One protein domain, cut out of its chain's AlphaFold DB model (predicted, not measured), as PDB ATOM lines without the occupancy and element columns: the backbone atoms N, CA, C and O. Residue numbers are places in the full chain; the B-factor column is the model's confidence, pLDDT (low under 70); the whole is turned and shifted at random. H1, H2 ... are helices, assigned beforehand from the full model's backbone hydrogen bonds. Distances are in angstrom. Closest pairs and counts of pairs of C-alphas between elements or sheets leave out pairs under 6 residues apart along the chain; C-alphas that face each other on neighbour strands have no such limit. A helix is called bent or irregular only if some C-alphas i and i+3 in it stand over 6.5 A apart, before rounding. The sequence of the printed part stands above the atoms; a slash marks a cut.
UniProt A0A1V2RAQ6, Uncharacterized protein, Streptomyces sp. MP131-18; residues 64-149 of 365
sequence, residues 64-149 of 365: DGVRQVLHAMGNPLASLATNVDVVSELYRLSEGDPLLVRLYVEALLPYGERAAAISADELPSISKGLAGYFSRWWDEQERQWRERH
ATOM      1  N   ASP A  64     132.290 104.360 151.544       95.88
ATOM      2  CA  ASP A  64     133.325 103.493 152.100       95.88
ATOM      3  C   ASP A  64     134.667 103.705 151.403       95.88
ATOM      4  O   ASP A  64     135.695 103.757 152.076       95.88
ATOM      5  N   GLY A  65     134.663 103.931 150.092       95.06
ATOM      6  CA  GLY A  65     135.825 104.373 149.334       95.06
ATOM      7  C   GLY A  65     136.373 105.702 149.857       95.06
ATOM      8  O   GLY A  65     137.570 105.806 150.124       95.06
ATOM      9  N   VAL A  66     135.517 106.707 150.080       95.56
ATOM     10  CA  VAL A  66     135.934 108.006 150.655       95.56
ATOM     11  C   VAL A  66     136.566 107.822 152.040       95.56
ATOM     12  O   VAL A  66     137.635 108.368 152.323       95.56
ATOM     13  N   ARG A  67     135.950 106.999 152.895       95.31
ATOM     14  CA  ARG A  67     136.487 106.633 154.213       95.31
ATOM     15  C   ARG A  67     137.854 105.949 154.109       95.31
ATOM     16  O   ARG A  67     138.758 106.278 154.876       95.31
ATOM     17  N   GLN A  68     138.021 105.025 153.164       94.62
ATOM     18  CA  GLN A  68     139.292 104.342 152.922       94.62
ATOM     19  C   GLN A  68     140.385 105.310 152.465       94.62
ATOM     20  O   GLN A  68     141.516 105.177 152.925       94.62
ATOM     21  N   VAL A  69     140.061 106.309 151.635       93.50
ATOM     22  CA  VAL A  69     141.020 107.353 151.238       93.50
ATOM     23  C   VAL A  69     141.511 108.127 152.456       93.50
ATOM     24  O   VAL A  69     142.717 108.212 152.664       93.50
ATOM     25  N   LEU A  70     140.610 108.632 153.305       92.06
ATOM     26  CA  LEU A  70     141.004 109.351 154.527       92.06
ATOM     27  C   LEU A  70     141.900 108.500 155.435       92.06
ATOM     28  O   LEU A  70     142.895 108.994 155.960       92.06
ATOM     29  N   HIS A  71     141.572 107.214 155.587       91.75
ATOM     30  CA  HIS A  71     142.379 106.280 156.364       91.75
ATOM     31  C   HIS A  71     143.765 106.049 155.738       91.75
ATOM     32  O   HIS A  71     144.774 106.069 156.442       91.75
ATOM     33  N   ALA A  72     143.833 105.848 154.419       91.31
ATOM     34  CA  ALA A  72     145.073 105.588 153.688       91.31
ATOM     35  C   ALA A  72     146.022 106.796 153.661       91.31
ATOM     36  O   ALA A  72     147.238 106.615 153.677       91.31
ATOM     37  N   MET A  73     145.481 108.016 153.675       87.06
ATOM     38  CA  MET A  73     146.271 109.250 153.740       87.06
ATOM     39  C   MET A  73     146.956 109.462 155.101       87.06
ATOM     40  O   MET A  73     147.842 110.308 155.213       87.06
ATOM     41  N   GLY A  74     146.591 108.683 156.126       86.38
ATOM     42  CA  GLY A  74     147.230 108.722 157.439       86.38
ATOM     43  C   GLY A  74     146.863 109.956 158.265       86.38
ATOM     44  O   GLY A  74     145.918 110.685 157.968       86.38
ATOM     45  N   ASN A  75     147.580 110.180 159.366       83.69
ATOM     46  CA  ASN A  75     147.305 111.306 160.262       83.69
ATOM     47  C   ASN A  75     147.665 112.657 159.608       83.69
ATOM     48  O   ASN A  75     148.695 112.740 158.941       83.69
ATOM     49  N   PRO A  76     146.879 113.729 159.838       84.88
ATOM     50  CA  PRO A  76     145.717 113.804 160.735       84.88
ATOM     51  C   PRO A  76     144.380 113.369 160.102       84.88
ATOM     52  O   PRO A  76     143.351 113.405 160.766       84.88
ATOM     53  N   LEU A  77     144.348 112.959 158.834       86.38
ATOM     54  CA  LEU A  77     143.095 112.631 158.145       86.38
ATOM     55  C   LEU A  77     142.492 111.287 158.561       86.38
ATOM     56  O   LEU A  77     141.274 111.126 158.520       86.38
ATOM     57  N   ALA A  78     143.313 110.342 159.013       88.19
ATOM     58  CA  ALA A  78     142.850 109.031 159.447       88.19
ATOM     59  C   ALA A  78     141.818 109.121 160.586       88.19
ATOM     60  O   ALA A  78     140.879 108.330 160.617       88.19
ATOM     61  N   SER A  79     141.914 110.119 161.477       87.69
ATOM     62  CA  SER A  79     140.883 110.340 162.501       87.69
ATOM     63  C   SER A  79     139.555 110.816 161.910       87.69
ATOM     64  O   SER A  79     138.496 110.436 162.410       87.69
ATOM     65  N   LEU A  80     139.581 111.574 160.807       87.62
ATOM     66  CA  LEU A  80     138.364 112.007 160.109       87.62
ATOM     67  C   LEU A  80     137.638 110.836 159.439       87.62
ATOM     68  O   LEU A  80     136.425 110.898 159.277       87.62
ATOM     69  N   ALA A  81     138.337 109.739 159.121       89.06
ATOM     70  CA  ALA A  81     137.718 108.533 158.566       89.06
ATOM     71  C   ALA A  81     136.681 107.895 159.515       89.06
ATOM     72  O   ALA A  81     135.787 107.181 159.063       89.06
ATOM     73  N   THR A  82     136.788 108.147 160.825       88.75
ATOM     74  CA  THR A  82     135.803 107.690 161.823       88.75
ATOM     75  C   THR A  82     134.635 108.656 162.025       88.75
ATOM     76  O   THR A  82     133.643 108.285 162.650       88.75
ATOM     77  N   ASN A  83     134.716 109.873 161.480       90.56
ATOM     78  CA  ASN A  83     133.648 110.859 161.564       90.56
ATOM     79  C   ASN A  83     132.671 110.671 160.390       90.56
ATOM     80  O   ASN A  83     132.960 111.031 159.247       90.56
ATOM     81  N   VAL A  84     131.502 110.100 160.691       90.00
ATOM     82  CA  VAL A  84     130.461 109.777 159.702       90.00
ATOM     83  C   VAL A  84     129.935 111.023 158.986       90.00
ATOM     84  O   VAL A  84     129.654 110.951 157.788       90.00
ATOM     85  N   ASP A  85     129.853 112.161 159.678       91.81
ATOM     86  CA  ASP A  85     129.359 113.413 159.101       91.81
ATOM     87  C   ASP A  85     130.362 113.962 158.083       91.81
ATOM     88  O   ASP A  85     129.991 114.275 156.954       91.81
ATOM     89  N   VAL A  86     131.656 113.961 158.418       91.81
ATOM     90  CA  VAL A  86     132.720 114.400 157.497       91.81
ATOM     91  C   VAL A  86     132.792 113.508 156.259       91.81
ATOM     92  O   VAL A  86     132.865 114.016 155.142       91.81
ATOM     93  N   VAL A  87     132.729 112.182 156.424       94.62
ATOM     94  CA  VAL A  87     132.701 111.246 155.285       94.62
ATOM     95  C   VAL A  87     131.466 111.484 154.413       94.62
ATOM     96  O   VAL A  87     131.567 111.484 153.185       94.62
ATOM     97  N   SER A  88     130.304 111.714 155.031       95.25
ATOM     98  CA  SER A  88     129.054 111.979 154.313       95.25
ATOM     99  C   SER A  88     129.107 113.289 153.533       95.25
ATOM    100  O   SER A  88     128.674 113.316 152.381       95.25
ATOM    101  N   GLU A  89     129.689 114.338 154.111       96.06
ATOM    102  CA  GLU A  89     129.867 115.629 153.450       96.06
ATOM    103  C   GLU A  89     130.891 115.564 152.319       96.06
ATOM    104  O   GLU A  89     130.619 116.046 151.223       96.06
ATOM    105  N   LEU A  90     132.030 114.895 152.515       95.56
ATOM    106  CA  LEU A  90     133.005 114.688 151.442       95.56
ATOM    107  C   LEU A  90     132.408 113.889 150.280       95.56
ATOM    108  O   LEU A  90     132.627 114.235 149.118       95.56
ATOM    109  N   TYR A  91     131.607 112.863 150.572       96.88
ATOM    110  CA  TYR A  91     130.867 112.134 149.545       96.88
ATOM    111  C   TYR A  91     129.809 113.014 148.864       96.88
ATOM    112  O   TYR A  91     129.708 112.994 147.642       96.88
ATOM    113  N   ARG A  92     129.054 113.838 149.606       96.94
ATOM    114  CA  ARG A  92     128.072 114.784 149.041       96.94
ATOM    115  C   ARG A  92     128.729 115.805 148.111       96.94
ATOM    116  O   ARG A  92     128.184 116.110 147.054       96.94
ATOM    117  N   LEU A  93     129.869 116.355 148.520       96.75
ATOM    118  CA  LEU A  93     130.600 117.379 147.778       96.75
ATOM    119  C   LEU A  93     131.249 116.818 146.514       96.75
ATOM    120  O   LEU A  93     131.280 117.511 145.497       96.75
ATOM    121  N   SER A  94     131.767 115.588 146.590       96.38
ATOM    122  CA  SER A  94     132.449 114.922 145.478       96.38
ATOM    123  C   SER A  94     131.530 114.114 144.566       96.38
ATOM    124  O   SER A  94     131.895 113.857 143.430       96.38
ATOM    125  N   GLU A  95     130.370 113.674 145.049       95.38
ATOM    126  CA  GLU A  95     129.525 112.671 144.382       95.38
ATOM    127  C   GLU A  95     130.310 111.389 144.014       95.38
ATOM    128  O   GLU A  95     130.005 110.716 143.033       95.38
ATOM    129  N   GLY A  96     131.341 111.053 144.805       94.50
ATOM    130  CA  GLY A  96     132.204 109.888 144.581       94.50
ATOM    131  C   GLY A  96     133.328 110.097 143.564       94.50
ATOM    132  O   GLY A  96     134.053 109.158 143.238       94.50
ATOM    133  N   ASP A  97     133.490 111.312 143.051       94.12
ATOM    134  CA  ASP A  97     134.540 111.686 142.110       94.12
ATOM    135  C   ASP A  97     135.940 111.645 142.758       94.12
ATOM    136  O   ASP A  97     136.233 112.483 143.623       94.12
ATOM    137  N   PRO A  98     136.846 110.743 142.324       93.19
ATOM    138  CA  PRO A  98     138.168 110.599 142.935       93.19
ATOM    139  C   PRO A  98     139.022 111.870 142.887       93.19
ATOM    140  O   PRO A  98     139.772 112.142 143.827       93.19
ATOM    141  N   LEU A  99     138.907 112.673 141.819       93.19
ATOM    142  CA  LEU A  99     139.633 113.939 141.715       93.19
ATOM    143  C   LEU A  99     139.155 114.894 142.805       93.19
ATOM    144  O   LEU A  99     139.964 115.484 143.513       93.19
ATOM    145  N   LEU A 100     137.841 115.043 142.949       95.44
ATOM    146  CA  LEU A 100     137.275 116.005 143.882       95.44
ATOM    147  C   LEU A 100     137.476 115.565 145.339       95.44
ATOM    148  O   LEU A 100     137.804 116.402 146.179       95.44
ATOM    149  N   VAL A 101     137.395 114.258 145.622       94.94
ATOM    150  CA  VAL A 101     137.810 113.687 146.914       94.94
ATOM    151  C   VAL A 101     139.253 114.082 147.221       94.94
ATOM    152  O   VAL A 101     139.508 114.657 148.277       94.94
ATOM    153  N   ARG A 102     140.189 113.850 146.288       92.06
ATOM    154  CA  ARG A 102     141.596 114.238 146.453       92.06
ATOM    155  C   ARG A 102     141.747 115.734 146.740       92.06
ATOM    156  O   ARG A 102     142.480 116.086 147.658       92.06
ATOM    157  N   LEU A 103     141.051 116.605 146.008       92.75
ATOM    158  CA  LEU A 103     141.142 118.056 146.206       92.75
ATOM    159  C   LEU A 103     140.689 118.493 147.606       92.75
ATOM    160  O   LEU A 103     141.366 119.304 148.238       92.75
ATOM    161  N   TYR A 104     139.577 117.951 148.112       93.75
ATOM    162  CA  TYR A 104     139.118 118.248 149.472       93.75
ATOM    163  C   TYR A 104     140.052 117.668 150.535       93.75
ATOM    164  O   TYR A 104     140.368 118.347 151.507       93.75
ATOM    165  N   VAL A 105     140.539 116.445 150.335       90.38
ATOM    166  CA  VAL A 105     141.514 115.789 151.215       90.38
ATOM    167  C   VAL A 105     142.804 116.611 151.311       90.38
ATOM    168  O   VAL A 105     143.270 116.895 152.411       90.38
ATOM    169  N   GLU A 106     143.352 117.058 150.181       88.31
ATOM    170  CA  GLU A 106     144.521 117.942 150.144       88.31
ATOM    171  C   GLU A 106     144.227 119.318 150.765       88.31
ATOM    172  O   GLU A 106     145.115 119.913 151.370       88.31
ATOM    173  N   ALA A 107     142.996 119.830 150.655       88.75
ATOM    174  CA  ALA A 107     142.598 121.090 151.283       88.75
ATOM    175  C   ALA A 107     142.448 120.989 152.812       88.75
ATOM    176  O   ALA A 107     142.697 121.977 153.505       88.75
ATOM    177  N   LEU A 108     142.069 119.817 153.330       88.75
ATOM    178  CA  LEU A 108     141.999 119.511 154.763       88.75
ATOM    179  C   LEU A 108     143.388 119.258 155.374       88.75
ATOM    180  O   LEU A 108     143.553 119.351 156.591       88.75
ATOM    181  N   LEU A 109     144.392 118.931 154.552       83.94
ATOM    182  CA  LEU A 109     145.758 118.702 155.012       83.94
ATOM    183  C   LEU A 109     146.514 120.018 155.241       83.94
ATOM    184  O   LEU A 109     146.577 120.864 154.345       83.94
ATOM    185  N   PRO A 110     147.173 120.183 156.401       72.75
ATOM    186  CA  PRO A 110     148.177 121.225 156.561       72.75
ATOM    187  C   PRO A 110     149.407 120.908 155.696       72.75
ATOM    188  O   PRO A 110     149.873 119.768 155.647       72.75
ATOM    189  N   TYR A 111     149.949 121.924 155.021       63.78
ATOM    190  CA  TYR A 111     151.122 121.794 154.148       63.78
ATOM    191  C   TYR A 111     152.316 122.541 154.757       63.78
ATOM    192  O   TYR A 111     152.406 123.770 154.675       63.78
ATOM    193  N   GLY A 112     153.247 121.805 155.372       65.19
ATOM    194  CA  GLY A 112     154.371 122.397 156.109       65.19
ATOM    195  C   GLY A 112     153.885 123.229 157.302       65.19
ATOM    196  O   GLY A 112     153.083 122.753 158.096       65.19
ATOM    197  N   GLU A 113     154.335 124.482 157.413       53.34
ATOM    198  CA  GLU A 113     153.879 125.427 158.452       53.34
ATOM    199  C   GLU A 113     152.513 126.076 158.146       53.34
ATOM    200  O   GLU A 113     152.036 126.920 158.905       53.34
ATOM    201  N   ARG A 114     151.868 125.730 157.022       63.69
ATOM    202  CA  ARG A 114     150.575 126.312 156.638       63.69
ATOM    203  C   ARG A 114     149.427 125.551 157.291       63.69
ATOM    204  O   ARG A 114     149.386 124.323 157.241       63.69
ATOM    205  N   ALA A 115     148.462 126.299 157.822       68.00
ATOM    206  CA  ALA A 115     147.180 125.746 158.243       68.00
ATOM    207  C   ALA A 115     146.443 125.084 157.063       68.00
ATOM    208  O   ALA A 115     146.696 125.410 155.899       68.00
ATOM    209  N   ALA A 116     145.524 124.168 157.381       77.00
ATOM    210  CA  ALA A 116     144.612 123.596 156.399       77.00
ATOM    211  C   ALA A 116     143.842 124.711 155.673       77.00
ATOM    212  O   ALA A 116     143.474 125.723 156.273       77.00
ATOM    213  N   ALA A 117     143.607 124.527 154.375       78.69
ATOM    214  CA  ALA A 117     142.879 125.501 153.568       78.69
ATOM    215  C   ALA A 117     141.371 125.503 153.872       78.69
ATOM    216  O   ALA A 117     140.708 126.506 153.627       78.69
ATOM    217  N   ILE A 118     140.841 124.375 154.354       83.25
ATOM    218  CA  ILE A 118     139.441 124.185 154.737       83.25
ATOM    219  C   ILE A 118     139.420 123.382 156.042       83.25
ATOM    220  O   ILE A 118     140.209 122.449 156.202       83.25
ATOM    221  N   SER A 119     138.529 123.725 156.967       85.06
ATOM    222  CA  SER A 119     138.228 122.921 158.155       85.06
ATOM    223  C   SER A 119     137.036 121.987 157.920       85.06
ATOM    224  O   SER A 119     136.181 122.237 157.071       85.06
ATOM    225  N   ALA A 120     136.956 120.897 158.687       83.81
ATOM    226  CA  ALA A 120     135.866 119.926 158.563       83.81
ATOM    227  C   ALA A 120     134.470 120.550 158.781       83.81
ATOM    228  O   ALA A 120     133.519 120.175 158.101       83.81
ATOM    229  N   ASP A 121     134.368 121.545 159.667       87.19
ATOM    230  CA  ASP A 121     133.107 122.219 159.999       87.19
ATOM    231  C   ASP A 121     132.606 123.150 158.880       87.19
ATOM    232  O   ASP A 121     131.429 123.503 158.838       87.19
ATOM    233  N   GLU A 122     133.476 123.540 157.943       88.25
ATOM    234  CA  GLU A 122     133.109 124.382 156.799       88.25
ATOM    235  C   GLU A 122     132.493 123.581 155.640       88.25
ATOM    236  O   GLU A 122     131.807 124.170 154.799       88.25
ATOM    237  N   LEU A 123     132.690 122.256 155.586       91.00
ATOM    238  CA  LEU A 123     132.239 121.402 154.475       91.00
ATOM    239  C   LEU A 123     130.738 121.547 154.133       91.00
ATOM    240  O   LEU A 123     130.426 121.654 152.941       91.00
ATOM    241  N   PRO A 124     129.804 121.638 155.107       93.00
ATOM    242  CA  PRO A 124     128.377 121.786 154.811       93.00
ATOM    243  C   PRO A 124     128.019 123.066 154.048       93.00
ATOM    244  O   PRO A 124     127.022 123.096 153.330       93.00
ATOM    245  N   SER A 125     128.826 124.125 154.176       91.81
ATOM    246  CA  SER A 125     128.582 125.409 153.503       91.81
ATOM    247  C   SER A 125     128.975 125.410 152.023       91.81
ATOM    248  O   SER A 125     128.602 126.319 151.280       91.81
ATOM    249  N   ILE A 126     129.720 124.393 151.582       93.06
ATOM    250  CA  ILE A 126     130.268 124.330 150.231       93.06
ATOM    251  C   ILE A 126     129.256 123.649 149.300       93.06
ATOM    252  O   ILE A 126     128.643 122.616 149.610       93.06
ATOM    253  N   SER A 127     129.072 124.243 148.121       93.56
ATOM    254  CA  SER A 127     128.274 123.638 147.054       93.56
ATOM    255  C   SER A 127     128.992 122.423 146.461       93.56
ATOM    256  O   SER A 127     130.217 122.351 146.437       93.56
ATOM    257  N   LYS A 128     128.232 121.445 145.968       93.62
ATOM    258  CA  LYS A 128     128.808 120.234 145.366       93.62
ATOM    259  C   LYS A 128     129.552 120.517 144.050       93.62
ATOM    260  O   LYS A 128     129.274 121.507 143.370       93.62
ATOM    261  N   GLY A 129     130.446 119.606 143.669       94.25
ATOM    262  CA  GLY A 129     131.172 119.646 142.399       94.25
ATOM    263  C   GLY A 129     132.351 120.628 142.369       94.25
ATOM    264  O   GLY A 129     132.643 121.334 143.336       94.25
ATOM    265  N   LEU A 130     133.034 120.682 141.218       94.69
ATOM    266  CA  LEU A 130     134.208 121.544 141.011       94.69
ATOM    267  C   LEU A 130     133.875 123.035 141.154       94.69
ATOM    268  O   LEU A 130     134.679 123.780 141.705       94.69
ATOM    269  N   ALA A 131     132.682 123.459 140.726       94.56
ATOM    270  CA  ALA A 131     132.248 124.851 140.838       94.56
ATOM    271  C   ALA A 131     132.205 125.331 142.297       94.56
ATOM    272  O   ALA A 131     132.746 126.387 142.621       94.56
ATOM    273  N   GLY A 132     131.620 124.530 143.197       94.38
ATOM    274  CA  GLY A 132     131.572 124.868 144.619       94.38
ATOM    275  C   GLY A 132     132.952 124.860 145.274       94.38
ATOM    276  O   GLY A 132     133.279 125.790 146.012       94.38
ATOM    277  N   TYR A 133     133.791 123.875 144.934       94.94
ATOM    278  CA  TYR A 133     135.178 123.823 145.401       94.94
ATOM    279  C   TYR A 133     135.966 125.075 144.985       94.94
ATOM    280  O   TYR A 133     136.578 125.735 145.827       94.94
ATOM    281  N   PHE A 134     135.931 125.437 143.698       94.94
ATOM    282  CA  PHE A 134     136.700 126.570 143.186       94.94
ATOM    283  C   PHE A 134     136.154 127.920 143.643       94.94
ATOM    284  O   PHE A 134     136.962 128.803 143.912       94.94
ATOM    285  N   SER A 135     134.835 128.083 143.803       93.69
ATOM    286  CA  SER A 135     134.258 129.301 144.393       93.69
ATOM    287  C   SER A 135     134.844 129.561 145.783       93.69
ATOM    288  O   SER A 135     135.414 130.621 146.024       93.69
ATOM    289  N   ARG A 136     134.800 128.560 146.674       92.62
ATOM    290  CA  ARG A 136     135.348 128.691 148.034       92.62
ATOM    291  C   ARG A 136     136.862 128.894 148.028       92.62
ATOM    292  O   ARG A 136     137.375 129.681 148.826       92.62
ATOM    293  N   TRP A 137     137.582 128.166 147.171       92.25
ATOM    294  CA  TRP A 137     139.035 128.287 147.061       92.25
ATOM    295  C   TRP A 137     139.451 129.698 146.633       92.25
ATOM    296  O   TRP A 137     140.383 130.254 147.211       92.25
ATOM    297  N   TRP A 138     138.743 130.292 145.675       93.00
ATOM    298  CA  TRP A 138     138.989 131.657 145.229       93.00
ATOM    299  C   TRP A 138     138.773 132.689 146.339       93.00
ATOM    300  O   TRP A 138     139.665 133.508 146.576       93.00
ATOM    301  N   ASP A 139     137.661 132.596 147.075       91.56
ATOM    302  CA  ASP A 139     137.385 133.473 148.223       91.56
ATOM    303  C   ASP A 139     138.513 133.404 149.267       91.56
ATOM    304  O   ASP A 139     138.947 134.420 149.824       91.56
ATOM    305  N   GLU A 140     139.033 132.195 149.499       88.19
ATOM    306  CA  GLU A 140     140.154 131.951 150.402       88.19
ATOM    307  C   GLU A 140     141.448 132.598 149.907       88.19
ATOM    308  O   GLU A 140     142.128 133.282 150.673       88.19
ATOM    309  N   GLN A 141     141.799 132.401 148.633       89.19
ATOM    310  CA  GLN A 141     143.016 132.984 148.068       89.19
ATOM    311  C   GLN A 141     142.980 134.511 148.128       89.19
ATOM    312  O   GLN A 141     143.949 135.139 148.554       89.19
ATOM    313  N   GLU A 142     141.844 135.120 147.794       91.69
ATOM    314  CA  GLU A 142     141.685 136.571 147.855       91.69
ATOM    315  C   GLU A 142     141.779 137.115 149.281       91.69
ATOM    316  O   GLU A 142     142.335 138.197 149.503       91.69
ATOM    317  N   ARG A 143     141.260 136.385 150.276       90.19
ATOM    318  CA  ARG A 143     141.465 136.719 151.692       90.19
ATOM    319  C   ARG A 143     142.951 136.665 152.056       90.19
ATOM    320  O   ARG A 143     143.481 137.651 152.564       90.19
ATOM    321  N   GLN A 144     143.639 135.580 151.713       87.19
ATOM    322  CA  GLN A 144     145.061 135.407 152.017       87.19
ATOM    323  C   GLN A 144     145.962 136.450 151.345       87.19
ATOM    324  O   GLN A 144     146.967 136.878 151.917       87.19
ATOM    325  N   TRP A 145     145.638 136.877 150.123       91.00
ATOM    326  CA  TRP A 145     146.368 137.956 149.463       91.00
ATOM    327  C   TRP A 145     146.180 139.290 150.188       91.00
ATOM    328  O   TRP A 145     147.167 139.997 150.397       91.00
ATOM    329  N   ARG A 146     144.957 139.601 150.637       92.56
ATOM    330  CA  ARG A 146     144.664 140.813 151.422       92.56
ATOM    331  C   ARG A 146     145.401 140.827 152.760       92.56
ATOM    332  O   ARG A 146     146.009 141.838 153.099       92.56
ATOM    333  N   GLU A 147     145.411 139.706 153.477       91.00
ATOM    334  CA  GLU A 147     146.139 139.552 154.749       91.00
ATOM    335  C   GLU A 147     147.655 139.728 154.587       91.00
ATOM    336  O   GLU A 147     148.320 140.257 155.471       91.00
ATOM    337  N   ARG A 148     148.207 139.344 153.429       88.88
ATOM    338  CA  ARG A 148     149.623 139.552 153.077       88.88
ATOM    339  C   ARG A 148     149.902 140.920 152.440       88.88
ATOM    340  O   ARG A 148     150.985 141.113 151.893       88.88
ATOM    341  N   HIS A 149     148.941 141.847 152.471       90.81
ATOM    342  CA  HIS A 149     149.024 143.176 151.856       90.81
ATOM    343  C   HIS A 149     149.373 143.162 150.350       90.81
ATOM    344  O   HIS A 149     149.987 144.097 149.834       90.81
TER     345      HIS A 149
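What this domain is: This is residues 64 to 149 of the 365 residues of an uncharacterized protein of Streptomyces sp. MP131-18 (UniProt A0A1V2RAQ6). What does the model look like? The long helix H6 runs out of a compact body of shorter, mostly crossed helices, H1 to H5, and residues 142 to 149, at its far end and just beyond, stick out as an arm. In the body, H3 packs on H1, H4 and H5, while H2 meets H1 at the corner by their link. What is it made of, and how large is it? The printed part has 86 residues with six named helices, H1 to H6 in that order along the chain, and no named strand: all helix. The whole is compact, with a radius of gyration of the C-alphas of 12.8 A, yet elongated, spanning 42 by 27 by 20 A.

Where its parts are: Where is the longest helix? H6, residues 129 to 147, measures 27.8 A from its first C-alpha at (131.172, 119.646, 142.399) to its last at (146.139, 139.552, 154.749). Where are the others? H3, residues 84 to 94, and H4, residues 98 to 108, each measure 15.3 A. H1, residues 64 to 72, measures 12.0 A and begins at C-alpha 64, (133.325, 103.493, 152.100); H2 is residues 77 to 80 and H5 residues 120 to 125.

How they stand to each other: What does the longest helix touch? With residues 129 to 133 alone, H6 only just touches H4, with 3 pairs of C-alphas within 8 A, at a shallow tilt of 26 degrees, the same way; the closest C-alphas are those of Leu 100 and Leu 130, 7.0 A apart. What does the hub, H3, touch? It touches H4 at a steep tilt of 55 degrees, opposite ways, with C-alphas 94 and 100 closest at 5.2 A. It touches H5 at a steep tilt of 49 degrees, the same way, with C-alphas 89 and 123 at 6.3 A, and H1 about perpendicular at 75 degrees, with C-alphas 67 and 87 at 6.1 A. What of H2? It touches H1 only at the corner, the closest C-alphas being those of His 71 and Ala 78, 4.2 A apart. How do the backbones read? In H1, H3, H4 and H6 every O i to N i+4 pair is within hydrogen-bond range, and H2 is too short for one; H5 is irregular, with C-alphas 121 and 124 7.0 A apart, 0 of 2 such pairs and 2 of 3 O i to N i+3 pairs within range.

The domain as a whole: How far does it reach? The two C-alphas farthest apart, those of Asp 64 and His 149, are 42.7 A apart; without residues 142 to 149, which stand free, the body spans 31 by 29 by 20 A. Is any stretch cut, long or uncertain? The printed part has no cut, and H4 to H5 is a long link of 11 residues. Mean pLDDT of the printed part is 89.4, with residues 111 to 115 under 70.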